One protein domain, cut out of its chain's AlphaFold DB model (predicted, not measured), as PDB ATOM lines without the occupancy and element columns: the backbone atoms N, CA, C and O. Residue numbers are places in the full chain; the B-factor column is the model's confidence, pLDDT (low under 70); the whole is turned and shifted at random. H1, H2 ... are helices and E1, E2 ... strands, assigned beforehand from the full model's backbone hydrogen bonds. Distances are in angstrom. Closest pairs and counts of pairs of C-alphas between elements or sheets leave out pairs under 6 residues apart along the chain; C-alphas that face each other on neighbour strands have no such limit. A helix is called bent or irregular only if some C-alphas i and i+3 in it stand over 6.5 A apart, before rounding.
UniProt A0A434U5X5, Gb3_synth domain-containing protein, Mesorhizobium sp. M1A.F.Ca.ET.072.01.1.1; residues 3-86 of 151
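What this domain is: This is residues 3 to 86 of the 151 residues of the protein "Gb3_synth domain-containing protein" of Mesorhizobium sp. M1A.F.Ca.ET.072.01.1.1 (UniProt A0A434U5X5). The longest helix, H3, has the strand E2 packed on it and the helix H1 beside it, running opposite ways, and E1 pairs with E2 in a small hairpin but stays apart from H3; these make a body at one end of the domain, while the short helix H2 lies away from them at the other end, between two long links with no named element, residues 29 to 45 and 54 to 66. The first and last printed residues come together in the body. The printed part has 84 residues with two strands and three helices, in the order E1, E2, H1, H2, H3; the sheet, E1 - E2, is antiparallel. The class is mixed, helices and strands, though under half of the residues, 39, are in named elements. The whole is compact, with a radius of gyration of the C-alphas of 13.5 A, and only just elongated, spanning 40 by 26 by 19 A.

How they stand to each other: E1, residues 3 to 6, and E2, residues 9 to 15, form a hairpin, antiparallel with 143 degrees between their directions. N 5 and O 9 are 2.8 A apart and N 11 and O 3 are 3.1 A apart, both within hydrogen-bond range. H3, residues 67 to 79, has 13 pairs of C-alphas within 8 A of E2; the closest, those of Asn 11 and Pro 70, are 5.0 A apart. E1 and H3 are apart. H1, residues 22 to 28, touches H3 through residues 72 to 77 of H3 alone, with the closest C-alphas, those of Met 23 and Leu 76, 5.9 A apart. The two helices run opposite ways at a shallow tilt of 14 degrees. H2, residues 46 to 53, is apart from E1, E2, H1 and H3. In H1 and H2 every O i to N i+4 pair is within hydrogen-bond range; in H3, 7 of 9 are.

Where its parts are: E1 begins at C-alpha 3 (14.290, 22.795, 174.787) and measures 9.0 A from first to last C-alpha. E2 measures 13.3 A, H1 10.1 A and H2 10.5 A. C-alpha 46, where H2 begins, is at (19.779, 20.305, 145.380). H3 measures 15.6 A and ends at C-alpha 79 (27.955, 29.126, 167.916). H3 is irregular, but only just: C-alphas 67 and 70 are 6.8 A apart, and its line is a rough one.

The domain as a whole: The two C-alphas farthest apart, those of Ile 54 and Ser 85, are 40.4 A from each other, while those of Gly 3 and Ala 86 are 4.7 A apart. The printed part has no cut. The links from H1 to H2, 17 residues, and from H2 to H3, 13 residues, are long. The mean pLDDT of the printed part is 92.3, that of H2 is 88, and no printed residue is under 70.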
ATOM      1  N   GLY A   3      14.042  24.189 174.413       97.12
ATOM      2  CA  GLY A   3      14.290  22.795 174.787       97.12
ATOM      3  C   GLY A   3      14.765  21.920 173.640       97.12
ATOM      4  O   GLY A   3      14.589  22.238 172.458       97.12
ATOM      5  N   LEU A   4      15.360  20.794 174.014       97.69
ATOM      6  CA  LEU A   4      15.829  19.768 173.092       97.69
ATOM      7  C   LEU A   4      14.662  18.933 172.560       97.69
ATOM      8  O   LEU A   4      13.906  18.371 173.334       97.69
ATOM      9  N   GLU A   5      14.551  18.765 171.244       95.75
ATOM     10  CA  GLU A   5      13.707  17.706 170.658       95.75
ATOM     11  C   GLU A   5      14.458  16.371 170.594       95.75
ATOM     12  O   GLU A   5      13.866  15.296 170.649       95.75
ATOM     13  N   SER A   6      15.786  16.437 170.488       95.00
ATOM     14  CA  SER A   6      16.681  15.283 170.543       95.00
ATOM     15  C   SER A   6      18.035  15.704 171.108       95.00
ATOM     16  O   SER A   6      18.319  16.896 171.203       95.00
ATOM     17  N   ALA A   7      18.920  14.737 171.363       94.75
ATOM     18  CA  ALA A   7      20.279  14.981 171.860       94.75
ATOM     19  C   ALA A   7      21.104  15.981 171.022       94.75
ATOM     20  O   ALA A   7      22.116  16.496 171.483       94.75
ATOM     21  N   THR A   8      20.709  16.257 169.774       95.94
ATOM     22  CA  THR A   8      21.472  17.127 168.870       95.94
ATOM     23  C   THR A   8      20.663  18.272 168.266       95.94
ATOM     24  O   THR A   8      21.217  19.005 167.442       95.94
ATOM     25  N   LEU A   9      19.391  18.439 168.640       96.81
ATOM     26  CA  LEU A   9      18.483  19.389 167.997       96.81
ATOM     27  C   LEU A   9      17.600  20.099 169.025       96.81
ATOM     28  O   LEU A   9      16.901  19.445 169.796       96.81
ATOM     29  N   ILE A  10      17.586  21.427 168.964       97.81
ATOM     30  CA  ILE A  10      16.636  22.287 169.676       97.81
ATOM     31  C   ILE A  10      15.393  22.470 168.802       97.81
ATOM     32  O   ILE A  10      15.516  22.748 167.607       97.81
ATOM     33  N   ASN A  11      14.206  22.351 169.394       96.00
ATOM     34  CA  ASN A  11      12.946  22.703 168.736       96.00
ATOM     35  C   ASN A  11      12.526  24.130 169.125       96.00
ATOM     36  O   ASN A  11      12.776  24.588 170.240       96.00
ATOM     37  N   GLY A  12      11.947  24.846 168.160       95.00
ATOM     38  CA  GLY A  12      11.532  26.242 168.279       95.00
ATOM     39  C   GLY A  12      10.066  26.462 168.657       95.00
ATOM     40  O   GLY A  12       9.620  27.600 168.588       95.00
ATOM     41  N   ALA A  13       9.306  25.422 169.012       94.94
ATOM     42  CA  ALA A  13       7.904  25.565 169.414       94.94
ATOM     43  C   ALA A  13       7.756  26.340 170.731       94.94
ATOM     44  O   ALA A  13       6.862  27.170 170.856       94.94
ATOM     45  N   VAL A  14       8.661  26.103 171.687       96.44
ATOM     46  CA  VAL A  14       8.855  26.964 172.860       96.44
ATOM     47  C   VAL A  14      10.188  27.679 172.691       96.44
ATOM     48  O   VAL A  14      11.250  27.066 172.818       96.44
ATOM     49  N   LEU A  15      10.130  28.974 172.385       95.94
ATOM     50  CA  LEU A  15      11.309  29.796 172.152       95.94
ATOM     51  C   LEU A  15      11.159  31.155 172.832       95.94
ATOM     52  O   LEU A  15      10.328  31.973 172.459       95.94
ATOM     53  N   TYR A  16      12.029  31.395 173.801       95.50
ATOM     54  CA  TYR A  16      12.270  32.697 174.401       95.50
ATOM     55  C   TYR A  16      13.763  32.991 174.315       95.50
ATOM     56  O   TYR A  16      14.574  32.252 174.888       95.50
ATOM     57  N   LEU A  17      14.128  34.059 173.618       94.25
ATOM     58  CA  LEU A  17      15.490  34.566 173.546       94.25
ATOM     59  C   LEU A  17      15.471  36.021 173.999       94.25
ATOM     60  O   LEU A  17      14.645  36.801 173.535       94.25
ATOM     61  N   ASP A  18      16.362  36.367 174.919       94.25
ATOM     62  CA  ASP A  18      16.507  37.748 175.365       94.25
ATOM     63  C   ASP A  18      17.093  38.610 174.233       94.25
ATOM     64  O   ASP A  18      18.001  38.172 173.518       94.25
ATOM     65  N   ALA A  19      16.567  39.824 174.060       93.56
ATOM     66  CA  ALA A  19      16.943  40.728 172.971       93.56
ATOM     67  C   ALA A  19      18.419  41.163 173.027       93.56
ATOM     68  O   ALA A  19      19.016  41.445 171.993       93.56
ATOM     69  N   GLY A  20      19.035  41.176 174.214       94.50
ATOM     70  CA  GLY A  20      20.444  41.518 174.396       94.50
ATOM     71  C   GLY A  20      21.419  40.400 174.016       94.50
ATOM     72  O   GLY A  20      22.632  40.612 174.029       94.50
ATOM     73  N   LEU A  21      20.937  39.196 173.689       94.69
ATOM     74  CA  LEU A  21      21.811  38.083 173.326       94.69
ATOM     75  C   LEU A  21      22.326  38.222 171.883       94.69
ATOM     76  O   LEU A  21      21.521  38.371 170.961       94.69
ATOM     77  N   PRO A  22      23.635  38.018 171.634       95.81
ATOM     78  CA  PRO A  22      24.190  37.999 170.275       95.81
ATOM     79  C   PRO A  22      23.513  36.984 169.341       95.81
ATOM     80  O   PRO A  22      23.344  37.238 168.151       95.81
ATOM     81  N   MET A  23      23.076  35.844 169.887       95.44
ATOM     82  CA  MET A  23      22.311  34.835 169.152       95.44
ATOM     83  C   MET A  23      20.978  35.376 168.622       95.44
ATOM     84  O   MET A  23      20.574  34.985 167.530       95.44
ATOM     85  N   THR A  24      20.301  36.241 169.379       95.69
ATOM     86  CA  THR A  24      19.006  36.818 168.996       95.69
ATOM     87  C   THR A  24      19.180  37.751 167.808       95.69
ATOM     88  O   THR A  24      18.552  37.535 166.775       95.69
ATOM     89  N   ALA A  25      20.124  38.692 167.903       95.31
ATOM     90  CA  ALA A  25      20.447  39.608 166.811       95.31
ATOM     91  C   ALA A  25      20.869  38.864 165.529       95.31
ATOM     92  O   ALA A  25      20.469  39.224 164.424       95.31
ATOM     93  N   GLU A  26      21.652  37.785 165.655       95.25
ATOM     94  CA  GLU A  26      22.042  36.984 164.491       95.25
ATOM     95  C   GLU A  26      20.872  36.185 163.905       95.25
ATOM     96  O   GLU A  26      20.773  36.085 162.684       95.25
ATOM     97  N   LEU A  27      19.981  35.643 164.744       94.44
ATOM     98  CA  LEU A  27      18.784  34.923 164.301       94.44
ATOM     99  C   LEU A  27      17.847  35.842 163.500       94.44
ATOM    100  O   LEU A  27      17.336  35.431 162.458       94.44
ATOM    101  N   GLU A  28      17.666  37.084 163.950       92.62
ATOM    102  CA  GLU A  28      16.904  38.123 163.243       92.62
ATOM    103  C   GLU A  28      17.558  38.495 161.903       92.62
ATOM    104  O   GLU A  28      16.879  38.625 160.882       92.62
ATOM    105  N   GLY A  29      18.891  38.578 161.874       91.56
ATOM    106  CA  GLY A  29      19.671  38.904 160.679       91.56
ATOM    107  C   GLY A  29      19.710  37.815 159.595       91.56
ATOM    108  O   GLY A  29      20.203  38.068 158.494       91.56
ATOM    109  N   LEU A  30      19.193  36.606 159.854       90.44
ATOM    110  CA  LEU A  30      19.240  35.504 158.881       90.44
ATOM    111  C   LEU A  30      18.378  35.745 157.641       90.44
ATOM    112  O   LEU A  30      18.639  35.158 156.587       90.44
ATOM    113  N   PHE A  31      17.336  36.567 157.754       82.94
ATOM    114  CA  PHE A  31      16.345  36.783 156.700       82.94
ATOM    115  C   PHE A  31      16.802  37.834 155.680       82.94
ATOM    116  O   PHE A  31      16.075  38.766 155.348       82.94
ATOM    117  N   CYS A  32      18.018  37.667 155.164       81.88
ATOM    118  CA  CYS A  32      18.561  38.470 154.076       81.88
ATOM    119  C   CYS A  32      18.475  37.736 152.727       81.88
ATOM    120  O   CYS A  32      18.401  36.505 152.643       81.88
ATOM    121  N   ASN A  33      18.450  38.517 151.644       75.62
ATOM    122  CA  ASN A  33      18.308  37.988 150.292       75.62
ATOM    123  C   ASN A  33      19.502  37.110 149.905       75.62
ATOM    124  O   ASN A  33      20.654  37.483 150.104       75.62
ATOM    125  N   ASN A  34      19.204  35.966 149.287       78.50
ATOM    126  CA  ASN A  34      20.190  35.022 148.766       78.50
ATOM    127  C   ASN A  34      21.174  34.458 149.811       78.50
ATOM    128  O   ASN A  34      22.282  34.040 149.472       78.50
ATOM    129  N   TYR A  35      20.780  34.421 151.083       84.75
ATOM    130  CA  TYR A  35      21.579  33.781 152.118       84.75
ATOM    131  C   TYR A  35      21.378  32.263 152.107       84.75
ATOM    132  O   TYR A  35      20.253  31.765 152.146       84.75
ATOM    133  N   PHE A  36      22.482  31.515 152.070       87.81
ATOM    134  CA  PHE A  36      22.483  30.057 152.175       87.81
ATOM    135  C   PHE A  36      23.153  29.650 153.495       87.81
ATOM    136  O   PHE A  36      24.386  29.592 153.556       87.81
ATOM    137  N   PRO A  37      22.383  29.365 154.564       90.94
ATOM    138  CA  PRO A  37      22.958  29.097 155.873       90.94
ATOM    139  C   PRO A  37      23.916  27.893 155.867       90.94
ATOM    140  O   PRO A  37      23.614  26.873 155.233       90.94
ATOM    141  N   PRO A  38      25.037  27.938 156.608       91.19
ATOM    142  CA  PRO A  38      26.042  26.872 156.592       91.19
ATOM    143  C   PRO A  38      25.529  25.537 157.160       91.19
ATOM    144  O   PRO A  38      26.008  24.474 156.772       91.19
ATOM    145  N   TRP A  39      24.505  25.563 158.018       94.00
ATOM    146  CA  TRP A  39      23.838  24.365 158.550       94.00
ATOM    147  C   TRP A  39      22.786  23.762 157.605       94.00
ATOM    148  O   TRP A  39      22.109  22.793 157.963       94.00
ATOM    149  N   THR A  40      22.620  24.305 156.397       93.00
ATOM    150  CA  THR A  40      21.648  23.789 155.431       93.00
ATOM    151  C   THR A  40      21.982  22.349 155.045       93.00
ATOM    152  O   THR A  40      23.042  22.038 154.487       93.00
ATOM    153  N   ARG A  41      21.034  21.443 155.305       88.12
ATOM    154  CA  ARG A  41      21.178  20.014 155.008       88.12
ATOM    155  C   ARG A  41      21.382  19.793 153.511       88.12
ATOM    156  O   ARG A  41      20.725  20.409 152.677       88.12
ATOM    157  N   LYS A  42      22.269  18.856 153.149       85.56
ATOM    158  CA  LYS A  42      22.510  18.537 151.731       85.56
ATOM    159  C   LYS A  42      21.282  17.919 151.060       85.56
ATOM    160  O   LYS A  42      20.964  18.251 149.918       85.56
ATOM    161  N   ARG A  43      20.581  17.043 151.782       84.62
ATOM    162  CA  ARG A  43      19.328  16.434 151.329       84.62
ATOM    163  C   ARG A  43      18.231  17.500 151.276       84.62
ATOM    164  O   ARG A  43      18.013  18.200 152.255       84.62
ATOM    165  N   GLY A  44      17.554  17.604 150.135       80.81
ATOM    166  CA  GLY A  44      16.488  18.587 149.903       80.81
ATOM    167  C   GLY A  44      16.962  19.945 149.372       80.81
ATOM    168  O   GLY A  44      16.142  20.693 148.868       80.81
ATOM    169  N   ALA A  45      18.267  20.244 149.389       88.31
ATOM    170  CA  ALA A  45      18.801  21.536 148.937       88.31
ATOM    171  C   ALA A  45      19.380  21.519 147.507       88.31
ATOM    172  O   ALA A  45      20.044  22.470 147.106       88.31
ATOM    173  N   ARG A  46      19.184  20.440 146.729       88.44
ATOM    174  CA  ARG A  46      19.779  20.305 145.380       88.44
ATOM    175  C   ARG A  46      19.343  21.432 144.443       88.44
ATOM    176  O   ARG A  46      20.192  22.066 143.831       88.44
ATOM    177  N   MET A  47      18.037  21.696 144.381       86.81
ATOM    178  CA  MET A  47      17.481  22.741 143.520       86.81
ATOM    179  C   MET A  47      17.942  24.135 143.959       86.81
ATOM    180  O   MET A  47      18.387  24.916 143.130       86.81
ATOM    181  N   ALA A  48      17.914  24.425 145.263       88.44
ATOM    182  CA  ALA A  48      18.417  25.690 145.796       88.44
ATOM    183  C   ALA A  48      19.909  25.902 145.502       88.44
ATOM    184  O   ALA A  48      20.310  26.987 145.097       88.44
ATOM    185  N   ARG A  49      20.737  24.858 145.638       88.75
ATOM    186  CA  ARG A  49      22.162  24.930 145.288       88.75
ATOM    187  C   ARG A  49      22.389  25.167 143.806       88.75
ATOM    188  O   ARG A  49      23.258  25.958 143.464       88.75
ATOM    189  N   PHE A  50      21.615  24.503 142.951       89.19
ATOM    190  CA  PHE A  50      21.678  24.732 141.514       89.19
ATOM    191  C   PHE A  50      21.290  26.173 141.170       89.19
ATOM    192  O   PHE A  50      22.070  26.841 140.505       89.19
ATOM    193  N   LYS A  51      20.165  26.680 141.700       88.00
ATOM    194  CA  LYS A  51      19.743  28.085 141.552       88.00
ATOM    195  C   LYS A  51      20.862  29.051 141.945       88.00
ATOM    196  O   LYS A  51      21.241  29.883 141.131       88.00
ATOM    197  N   ASN A  52      21.437  28.878 143.136       86.69
ATOM    198  CA  ASN A  52      22.538  29.720 143.603       86.69
ATOM    199  C   ASN A  52      23.767  29.640 142.681       86.69
ATOM    200  O   ASN A  52      24.399  30.652 142.406       86.69
ATOM    201  N   PHE A  53      24.098  28.444 142.181       88.38
ATOM    202  CA  PHE A  53      25.223  28.233 141.266       88.38
ATOM    203  C   PHE A  53      25.043  28.959 139.924       88.38
ATOM    204  O   PHE A  53      26.011  29.490 139.394       88.38
ATOM    205  N   ILE A  54      23.815  29.031 139.401       91.75
ATOM    206  CA  ILE A  54      23.500  29.757 138.159       91.75
ATOM    207  C   ILE A  54      23.115  31.230 138.392       91.75
ATOM    208  O   ILE A  54      22.574  31.870 137.496       91.75
ATOM    209  N   GLY A  55      23.363  31.769 139.591       86.75
ATOM    210  CA  GLY A  55      23.108  33.174 139.922       86.75
ATOM    211  C   GLY A  55      21.635  33.539 140.136       86.75
ATOM    212  O   GLY A  55      21.301  34.721 140.173       86.75
ATOM    213  N   LEU A  56      20.743  32.555 140.288       88.62
ATOM    214  CA  LEU A  56      19.343  32.799 140.633       88.62
ATOM    215  C   LEU A  56      19.165  32.969 142.149       88.62
ATOM    216  O   LEU A  56      19.789  32.235 142.923       88.62
ATOM    217  N   PRO A  57      18.253  33.858 142.586       87.00
ATOM    218  CA  PRO A  57      18.002  34.081 144.001       87.00
ATOM    219  C   PRO A  57      17.432  32.827 144.671       87.00
ATOM    220  O   PRO A  57      16.488  32.198 144.177       87.00
ATOM    221  N   VAL A  58      17.977  32.494 145.838       87.62
ATOM    222  CA  VAL A  58      17.450  31.457 146.728       87.62
ATOM    223  C   VAL A  58      16.642  32.106 147.842       87.62
ATOM    224  O   VAL A  58      17.138  32.971 148.562       87.62
ATOM    225  N   ARG A  59      15.386  31.679 147.998       88.38
ATOM    226  CA  ARG A  59      14.517  32.125 149.093       88.38
ATOM    227  C   ARG A  59      14.555  31.108 150.236       88.38
ATOM    228  O   ARG A  59      14.783  29.925 149.980       88.38
ATOM    229  N   PRO A  60      14.204  31.504 151.473       88.75
ATOM    230  CA  PRO A  60      14.075  30.567 152.589       88.75
ATOM    231  C   PRO A  60      13.186  29.349 152.290       88.75
ATOM    232  O   PRO A  60      13.515  28.233 152.682       88.75
ATOM    233  N   ALA A  61      12.100  29.544 151.534       87.56
ATOM    234  CA  ALA A  61      11.181  28.477 151.130       87.56
ATOM    235  C   ALA A  61      11.774  27.481 150.111       87.56
ATOM    236  O   ALA A  61      11.238  26.390 149.945       87.56
ATOM    237  N   ASP A  62      12.862  27.841 149.423       89.19
ATOM    238  CA  ASP A  62      13.575  26.934 148.518       89.19
ATOM    239  C   ASP A  62      14.518  25.980 149.290       89.19
ATOM    240  O   ASP A  62      15.035  25.019 148.712       89.19
ATOM    241  N   LEU A  63      14.762  26.230 150.585       91.69
ATOM    242  CA  LEU A  63      15.627  25.413 151.436       91.69
ATOM    243  C   LEU A  63      14.855  24.294 152.157       91.69
ATOM    244  O   LEU A  63      13.641  24.385 152.345       91.69
ATOM    245  N   PRO A  64      15.546  23.225 152.605       93.06
ATOM    246  CA  PRO A  64      14.921  22.153 153.369       93.06
ATOM    247  C   PRO A  64      14.137  22.663 154.581       93.06
ATOM    248  O   PRO A  64      14.574  23.587 155.277       93.06
ATOM    249  N   TRP A  65      13.021  21.997 154.884       90.44
ATOM    250  CA  TRP A  65      12.226  22.290 156.073       90.44
ATOM    251  C   TRP A  65      13.093  22.299 157.341       90.44
ATOM    252  O   TRP A  65      13.988  21.466 157.517       90.44
ATOM    253  N   GLY A  66      12.830  23.272 158.211       91.88
ATOM    254  CA  GLY A  66      13.555  23.469 159.463       91.88
ATOM    255  C   GLY A  66      14.893  24.203 159.337       91.88
ATOM    256  O   GLY A  66      15.501  24.477 160.368       91.88
ATOM    257  N   THR A  67      15.346  24.579 158.130       95.00
ATOM    258  CA  THR A  67      16.617  25.315 157.943       95.00
ATOM    259  C   THR A  67      16.637  26.641 158.708       95.00
ATOM    260  O   THR A  67      17.592  26.903 159.431       95.00
ATOM    261  N   TYR A  68      15.566  27.432 158.615       93.69
ATOM    262  CA  TYR A  68      15.409  28.711 159.326       93.69
ATOM    263  C   TYR A  68      14.706  28.588 160.690       93.69
ATOM    264  O   TYR A  68      14.480  29.589 161.354       93.69
ATOM    265  N   GLY A  69      14.351  27.370 161.108       93.81
ATOM    266  CA  GLY A  69      13.708  27.100 162.396       93.81
ATOM    267  C   GLY A  69      14.651  26.322 163.320       93.81
ATOM    268  O   GLY A  69      15.711  26.846 163.667       93.81
ATOM    269  N   PRO A  70      14.337  25.056 163.667       95.75
ATOM    270  CA  PRO A  70      15.182  24.216 164.525       95.75
ATOM    271  C   PRO A  70      16.668  24.179 164.133       95.75
ATOM    272  O   PRO A  70      17.542  24.179 164.998       95.75
ATOM    273  N   GLY A  71      16.973  24.177 162.830       96.69
ATOM    274  CA  GLY A  71      18.345  24.183 162.322       96.69
ATOM    275  C   GLY A  71      19.104  25.462 162.674       96.69
ATOM    276  O   GLY A  71      20.210  25.377 163.203       96.69
ATOM    277  N   ALA A  72      18.494  26.624 162.435       96.88
ATOM    278  CA  ALA A  72      19.071  27.924 162.762       96.88
ATOM    279  C   ALA A  72      19.253  28.097 164.270       96.88
ATOM    280  O   ALA A  72      20.351  28.411 164.723       96.88
ATOM    281  N   ILE A  73      18.211  27.797 165.051       97.69
ATOM    282  CA  ILE A  73      18.256  27.885 166.516       97.69
ATOM    283  C   ILE A  73      19.376  26.992 167.061       97.69
ATOM    284  O   ILE A  73      20.202  27.440 167.849       97.69
ATOM    285  N   THR A  74      19.470  25.747 166.594       98.12
ATOM    286  CA  THR A  74      20.517  24.814 167.039       98.12
ATOM    287  C   THR A  74      21.917  25.290 166.655       98.12
ATOM    288  O   THR A  74      22.835  25.234 167.475       98.12
ATOM    289  N   ALA A  75      22.105  25.748 165.415       97.81
ATOM    290  CA  ALA A  75      23.408  26.191 164.932       97.81
ATOM    291  C   ALA A  75      23.898  27.435 165.683       97.81
ATOM    292  O   ALA A  75      25.043  27.462 166.138       97.81
ATOM    293  N   LEU A  76      23.025  28.426 165.869       97.44
ATOM    294  CA  LEU A  76      23.367  29.645 166.589       97.44
ATOM    295  C   LEU A  76      23.531  29.394 168.095       97.44
ATOM    296  O   LEU A  76      24.455  29.939 168.693       97.44
ATOM    297  N   ALA A  77      22.743  28.497 168.700       97.94
ATOM    298  CA  ALA A  77      22.936  28.112 170.099       97.94
ATOM    299  C   ALA A  77      24.317  27.493 170.319       97.94
ATOM    300  O   ALA A  77      24.987  27.819 171.294       97.94
ATOM    301  N   ARG A  78      24.786  26.638 169.402       97.88
ATOM    302  CA  ARG A  78      26.152  26.098 169.464       97.88
ATOM    303  C   ARG A  78      27.204  27.179 169.252       97.88
ATOM    304  O   ARG A  78      28.139  27.258 170.040       97.88
ATOM    305  N   LYS A  79      27.031  28.024 168.231       97.81
ATOM    306  CA  LYS A  79      27.955  29.126 167.916       97.81
ATOM    307  C   LYS A  79      28.172  30.056 169.112       97.81
ATOM    308  O   LYS A  79      29.297  30.468 169.364       97.81
ATOM    309  N   HIS A  80      27.105  30.359 169.848       97.12
ATOM    310  CA  HIS A  80      27.111  31.294 170.976       97.12
ATOM    311  C   HIS A  80      27.237  30.613 172.350       97.12
ATOM    312  O   HIS A  80      27.010  31.259 173.371       97.12
ATOM    313  N   GLY A  81      27.564  29.314 172.402       96.81
ATOM    314  CA  GLY A  81      27.783  28.586 173.661       96.81
ATOM    315  C   GLY A  81      26.532  28.418 174.537       96.81
ATOM    316  O   GLY A  81      26.638  28.307 175.752       96.81
ATOM    317  N   ARG A  82      25.335  28.430 173.941       96.56
ATOM    318  CA  ARG A  82      24.028  28.330 174.620       96.56
ATOM    319  C   ARG A  82      23.328  26.985 174.450       96.56
ATOM    320  O   ARG A  82      22.253  26.801 175.011       96.56
ATOM    321  N   PHE A  83      23.895  26.056 173.682       97.56
ATOM    322  CA  PHE A  83      23.266  24.753 173.434       97.56
ATOM    323  C   PHE A  83      23.012  23.978 174.736       97.56
ATOM    324  O   PHE A  83      21.904  23.497 174.941       97.56
ATOM    325  N   GLU A  84      23.984  23.967 175.652       96.19
ATOM    326  CA  GLU A  84      23.874  23.307 176.966       96.19
ATOM    327  C   GLU A  84      22.871  23.985 177.915       96.19
ATOM    328  O   GLU A  84      22.513  23.435 178.947       96.19
ATOM    329  N   SER A  85      22.393  25.190 177.581       95.75
ATOM    330  CA  SER A  85      21.319  25.863 178.322       95.75
ATOM    331  C   SER A  85      19.919  25.433 177.866       95.75
ATOM    332  O   SER A  85      18.929  25.940 178.398       95.75
ATOM    333  N   ALA A  86      19.813  24.564 176.854       97.75
ATOM    334  CA  ALA A  86      18.537  24.004 176.434       97.75
ATOM    335  C   ALA A  86      17.981  23.093 177.532       97.75
ATOM    336  O   ALA A  86      18.690  22.246 178.072       97.75
TER     337      ALA A  86